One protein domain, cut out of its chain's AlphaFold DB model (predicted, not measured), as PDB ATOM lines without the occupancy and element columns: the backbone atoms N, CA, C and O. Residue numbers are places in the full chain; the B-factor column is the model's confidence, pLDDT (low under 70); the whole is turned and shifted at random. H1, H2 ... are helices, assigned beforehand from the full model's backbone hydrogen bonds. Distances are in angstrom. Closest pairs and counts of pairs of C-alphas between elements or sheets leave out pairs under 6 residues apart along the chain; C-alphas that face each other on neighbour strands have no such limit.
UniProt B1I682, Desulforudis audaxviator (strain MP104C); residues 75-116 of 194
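Overview. This is residues 75 to 116 of the 194 residues of a protein of Desulforudis audaxviator (strain MP104C) (UniProt B1I682). H2 and H3 fold back on each other as a helical hairpin, and shorter H1 packs on both near its open end, the three centres making a triangle. The printed part has 42 residues with three named helices, H1, H2, H3 in order, and no named strand: all helix. It is compact, radius of gyration of the C-alphas 9.5 A, spanning 24 by 20 by 15 A.

Along the chain. Find C-alpha 75 at (24.881, -36.509, -0.313); H1 runs from there to residue 84, 15.0 A. H2 holds residues 86 to 98, 18.0 A. H3, residues 102 to 115, runs 20.0 A to C-alpha 115 at (35.949, -37.759, -3.111).

Arrangement. H1 and H2, a hairpin, touch at Ile 81 and Leu 89, closest C-alphas 5.8 A, at a steep tilt of 40 degrees, opposite ways; H2 uses residues 88 to 92 alone. H1 touches H3, residues 107 to 111 alone, at Met 78 and Ala 108, closest C-alphas 6.5 A, at a steep tilt of 61 degrees, the same way. H2, with residues 93 to 97 alone, touches H3, with 102 to 108 alone, at Leu 96 and Leu 105, closest C-alphas 5.7 A, at a shallow tilt of 28 degrees, opposite ways. Every O i to N i+4 pair is within hydrogen-bond range in H2 and H3, 4 of 6 in H1.

Size, cuts and confidence. The C-alphas of His 99 and Asn 116 are farthest apart, 25.6 A. Both links are tight, the printed part has no cut, and no printed residue is under 70 in pLDDT.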
ATOM      1  N   LYS A  75      23.964 -35.751   0.531       95.75
ATOM      2  CA  LYS A  75      24.881 -36.509  -0.313       95.75
ATOM      3  C   LYS A  75      24.400 -36.543  -1.764       95.75
ATOM      4  O   LYS A  75      25.219 -36.375  -2.670       95.75
ATOM      5  N   LYS A  76      23.095 -36.725  -2.002       95.69
ATOM      6  CA  LYS A  76      22.511 -36.641  -3.356       95.69
ATOM      7  C   LYS A  76      22.647 -35.236  -3.943       95.69
ATOM      8  O   LYS A  76      22.932 -35.117  -5.135       95.69
ATOM      9  N   VAL A  77      22.492 -34.195  -3.125       96.06
ATOM     10  CA  VAL A  77      22.734 -32.805  -3.545       96.06
ATOM     11  C   VAL A  77      24.177 -32.626  -3.988       96.06
ATOM     12  O   VAL A  77      24.421 -32.215  -5.120       96.06
ATOM     13  N   MET A  78      25.146 -33.053  -3.186       96.38
ATOM     14  CA  MET A  78      26.563 -32.948  -3.533       96.38
ATOM     15  C   MET A  78      26.937 -33.739  -4.788       96.38
ATOM     16  O   MET A  78      27.714 -33.258  -5.617       96.38
ATOM     17  N   GLU A  79      26.366 -34.932  -4.978       95.25
ATOM     18  CA  GLU A  79      26.555 -35.720  -6.200       95.25
ATOM     19  C   GLU A  79      26.074 -34.989  -7.458       95.25
ATOM     20  O   GLU A  79      26.673 -35.184  -8.521       95.25
ATOM     21  N   ASN A  80      25.029 -34.168  -7.341       94.19
ATOM     22  CA  ASN A  80      24.522 -33.305  -8.401       94.19
ATOM     23  C   ASN A  80      25.413 -32.061  -8.576       94.19
ATOM     24  O   ASN A  80      25.999 -31.857  -9.639       94.19
ATOM     25  N   ILE A  81      25.590 -31.280  -7.509       94.94
ATOM     26  CA  ILE A  81      26.230 -29.958  -7.500       94.94
ATOM     27  C   ILE A  81      27.680 -29.986  -7.978       94.94
ATOM     28  O   ILE A  81      28.078 -29.157  -8.797       94.94
ATOM     29  N   VAL A  82      28.472 -30.967  -7.540       95.06
ATOM     30  CA  VAL A  82      29.897 -31.069  -7.904       95.06
ATOM     31  C   VAL A  82      30.112 -31.133  -9.421       95.06
ATOM     32  O   VAL A  82      31.135 -30.668  -9.924       95.06
ATOM     33  N   ARG A  83      29.151 -31.676 -10.177       93.75
ATOM     34  CA  ARG A  83      29.249 -31.809 -11.640       93.75
ATOM     35  C   ARG A  83      29.081 -30.474 -12.367       93.75
ATOM     36  O   ARG A  83      29.477 -30.370 -13.524       93.75
ATOM     37  N   HIS A  84      28.516 -29.469 -11.700       91.00
ATOM     38  CA  HIS A  84      28.210 -28.157 -12.269       91.00
ATOM     39  C   HIS A  84      29.306 -27.105 -12.022       91.00
ATOM     40  O   HIS A  84      29.195 -25.978 -12.499       91.00
ATOM     41  N   GLY A  85      30.399 -27.483 -11.349       91.50
ATOM     42  CA  GLY A  85      31.605 -26.667 -11.204       91.50
ATOM     43  C   GLY A  85      31.724 -25.919  -9.873       91.50
ATOM     44  O   GLY A  85      30.836 -25.932  -9.024       91.50
ATOM     45  N   GLU A  86      32.870 -25.258  -9.696       91.94
ATOM     46  CA  GLU A  86      33.297 -24.664  -8.421       91.94
ATOM     47  C   GLU A  86      32.355 -23.570  -7.901       91.94
ATOM     48  O   GLU A  86      32.063 -23.527  -6.709       91.94
ATOM     49  N   ASN A  87      31.846 -22.705  -8.784       91.62
ATOM     50  CA  ASN A  87      30.967 -21.602  -8.385       91.62
ATOM     51  C   ASN A  87      29.640 -22.099  -7.797       91.62
ATOM     52  O   ASN A  87      29.165 -21.528  -6.819       91.62
ATOM     53  N   VAL A  88      29.066 -23.161  -8.374       92.88
ATOM     54  CA  VAL A  88      27.812 -23.761  -7.895       92.88
ATOM     55  C   VAL A  88      28.052 -24.461  -6.560       92.88
ATOM     56  O   VAL A  88      27.301 -24.256  -5.613       92.88
ATOM     57  N   LEU A  89      29.159 -25.203  -6.448       95.19
ATOM     58  CA  LEU A  89      29.572 -25.808  -5.183       95.19
ATOM     59  C   LEU A  89      29.768 -24.761  -4.081       95.19
ATOM     60  O   LEU A  89      29.335 -24.974  -2.954       95.19
ATOM     61  N   ARG A  90      30.398 -23.625  -4.391       93.56
ATOM     62  CA  ARG A  90      30.570 -22.535  -3.426       93.56
ATOM     63  C   ARG A  90      29.222 -21.977  -2.971       93.56
ATOM     64  O   ARG A  90      29.015 -21.892  -1.769       93.56
ATOM     65  N   ALA A  91      28.326 -21.651  -3.906       93.19
ATOM     66  CA  ALA A  91      27.002 -21.115  -3.587       93.19
ATOM     67  C   ALA A  91      26.204 -22.060  -2.673       93.19
ATOM     68  O   ALA A  91      25.610 -21.615  -1.696       93.19
ATOM     69  N   HIS A  92      26.265 -23.368  -2.939       94.69
ATOM     70  CA  HIS A  92      25.659 -24.397  -2.090       94.69
ATOM     71  C   HIS A  92      26.225 -24.410  -0.663       94.69
ATOM     72  O   HIS A  92      25.482 -24.349   0.313       94.69
ATOM     73  N   LEU A  93      27.553 -24.430  -0.515       95.06
ATOM     74  CA  LEU A  93      28.180 -24.430   0.810       95.06
ATOM     75  C   LEU A  93      27.891 -23.135   1.590       95.06
ATOM     76  O   LEU A  93      27.692 -23.175   2.806       95.06
ATOM     77  N   GLU A  94      27.882 -21.989   0.906       92.38
ATOM     78  CA  GLU A  94      27.529 -20.690   1.488       92.38
ATOM     79  C   GLU A  94      26.077 -20.678   1.961       92.38
ATOM     80  O   GLU A  94      25.833 -20.318   3.108       92.38
ATOM     81  N   HIS A  95      25.142 -21.181   1.153       91.75
ATOM     82  CA  HIS A  95      23.738 -21.345   1.534       91.75
ATOM     83  C   HIS A  95      23.568 -22.162   2.822       91.75
ATOM     84  O   HIS A  95      22.940 -21.697   3.776       91.75
ATOM     85  N   LEU A  96      24.181 -23.351   2.901       92.69
ATOM     86  CA  LEU A  96      24.100 -24.189   4.103       92.69
ATOM     87  C   LEU A  96      24.632 -23.459   5.343       92.69
ATOM     88  O   LEU A  96      24.027 -23.518   6.418       92.69
ATOM     89  N   ARG A  97      25.756 -22.749   5.203       91.62
ATOM     90  CA  ARG A  97      26.359 -21.965   6.284       91.62
ATOM     91  C   ARG A  97      25.454 -20.811   6.719       91.62
ATOM     92  O   ARG A  97      25.238 -20.636   7.918       91.62
ATOM     93  N   ASP A  98      24.939 -20.044   5.769       90.12
ATOM     94  CA  ASP A  98      24.205 -18.802   6.021       90.12
ATOM     95  C   ASP A  98      22.816 -19.082   6.627       90.12
ATOM     96  O   ASP A  98      22.303 -18.284   7.413       90.12
ATOM     97  N   HIS A  99      22.261 -20.271   6.374       89.50
ATOM     98  CA  HIS A  99      21.053 -20.778   7.029       89.50
ATOM     99  C   HIS A  99      21.317 -21.627   8.286       89.50
ATOM    100  O   HIS A  99      20.379 -22.182   8.859       89.50
ATOM    101  N   GLY A 100      22.568 -21.727   8.747       90.12
ATOM    102  CA  GLY A 100      22.918 -22.443   9.979       90.12
ATOM    103  C   GLY A 100      22.685 -23.956   9.915       90.12
ATOM    104  O   GLY A 100      22.520 -24.596  10.953       90.12
ATOM    105  N   GLN A 101      22.678 -24.539   8.716       90.88
ATOM    106  CA  GLN A 101      22.488 -25.969   8.467       90.88
ATOM    107  C   GLN A 101      23.779 -26.755   8.757       90.88
ATOM    108  O   GLN A 101      24.352 -27.396   7.879       90.88
ATOM    109  N   THR A 102      24.271 -26.686   9.997       91.50
ATOM    110  CA  THR A 102      25.606 -27.181  10.377       91.50
ATOM    111  C   THR A 102      25.813 -28.663  10.078       91.50
ATOM    112  O   THR A 102      26.856 -29.021   9.542       91.50
ATOM    113  N   HIS A 103      24.818 -29.509  10.356       94.31
ATOM    114  CA  HIS A 103      24.894 -30.949  10.090       94.31
ATOM    115  C   HIS A 103      25.069 -31.251   8.595       94.31
ATOM    116  O   HIS A 103      25.998 -31.955   8.211       94.31
ATOM    117  N   TYR A 104      24.230 -30.662   7.739       94.69
ATOM    118  CA  TYR A 104      24.338 -30.855   6.292       94.69
ATOM    119  C   TYR A 104      25.627 -30.240   5.738       94.69
ATOM    120  O   TYR A 104      26.270 -30.822   4.872       94.69
ATOM    121  N   LEU A 105      26.089 -29.114   6.286       94.62
ATOM    122  CA  LEU A 105      27.380 -28.556   5.896       94.62
ATOM    123  C   LEU A 105      28.543 -29.508   6.228       94.62
ATOM    124  O   LEU A 105      29.456 -29.675   5.418       94.62
ATOM    125  N   GLU A 106      28.526 -30.140   7.400       94.56
ATOM    126  CA  GLU A 106      29.523 -31.143   7.782       94.56
ATOM    127  C   GLU A 106      29.499 -32.352   6.837       94.56
ATOM    128  O   GLU A 106      30.558 -32.755   6.346       94.56
ATOM    129  N   GLU A 107      28.309 -32.868   6.512       96.44
ATOM    130  CA  GLU A 107      28.122 -33.949   5.536       96.44
ATOM    131  C   GLU A 107      28.658 -33.571   4.146       96.44
ATOM    132  O   GLU A 107      29.374 -34.355   3.515       96.44
ATOM    133  N   ALA A 108      28.382 -32.349   3.681       96.19
ATOM    134  CA  ALA A 108      28.874 -31.828   2.410       96.19
ATOM    135  C   ALA A 108      30.410 -31.784   2.370       96.19
ATOM    136  O   ALA A 108      31.048 -32.243   1.416       96.19
ATOM    137  N   LEU A 109      31.034 -31.275   3.437       95.12
ATOM    138  CA  LEU A 109      32.491 -31.211   3.563       95.12
ATOM    139  C   LEU A 109      33.121 -32.606   3.667       95.12
ATOM    140  O   LEU A 109      34.203 -32.845   3.121       95.12
ATOM    141  N   GLU A 110      32.463 -33.545   4.344       96.31
ATOM    142  CA  GLU A 110      32.882 -34.941   4.393       96.31
ATOM    143  C   GLU A 110      32.800 -35.611   3.017       96.31
ATOM    144  O   GLU A 110      33.743 -36.301   2.618       96.31
ATOM    145  N   PHE A 111      31.745 -35.347   2.243       96.50
ATOM    146  CA  PHE A 111      31.625 -35.821   0.866       96.50
ATOM    147  C   PHE A 111      32.806 -35.359   0.003       96.50
ATOM    148  O   PHE A 111      33.441 -36.181  -0.666       96.50
ATOM    149  N   LEU A 112      33.149 -34.064   0.051       95.19
ATOM    150  CA  LEU A 112      34.287 -33.508  -0.690       95.19
ATOM    151  C   LEU A 112      35.606 -34.171  -0.277       95.19
ATOM    152  O   LEU A 112      36.386 -34.587  -1.137       95.19
ATOM    153  N   ARG A 113      35.817 -34.354   1.031       94.56
ATOM    154  CA  ARG A 113      36.991 -35.042   1.587       94.56
ATOM    155  C   ARG A 113      37.103 -36.473   1.063       94.56
ATOM    156  O   ARG A 113      38.166 -36.864   0.591       94.56
ATOM    157  N   HIS A 114      36.015 -37.241   1.103       95.75
ATOM    158  CA  HIS A 114      35.986 -38.629   0.636       95.75
ATOM    159  C   HIS A 114      36.210 -38.762  -0.870       95.75
ATOM    160  O   HIS A 114      36.810 -39.736  -1.324       95.75
ATOM    161  N   LYS A 115      35.753 -37.787  -1.658       95.12
ATOM    162  CA  LYS A 115      35.949 -37.759  -3.111       95.12
ATOM    163  C   LYS A 115      37.264 -37.097  -3.539       95.12
ATOM    164  O   LYS A 115      37.549 -37.086  -4.731       95.12
ATOM    165  N   ASN A 116      38.079 -36.612  -2.596       94.69
ATOM    166  CA  ASN A 116      39.302 -35.837  -2.847       94.69
ATOM    167  C   ASN A 116      39.059 -34.590  -3.718       94.69
ATOM    168  O   ASN A 116      39.886 -34.240  -4.560       94.69
TER     169      ASN A 116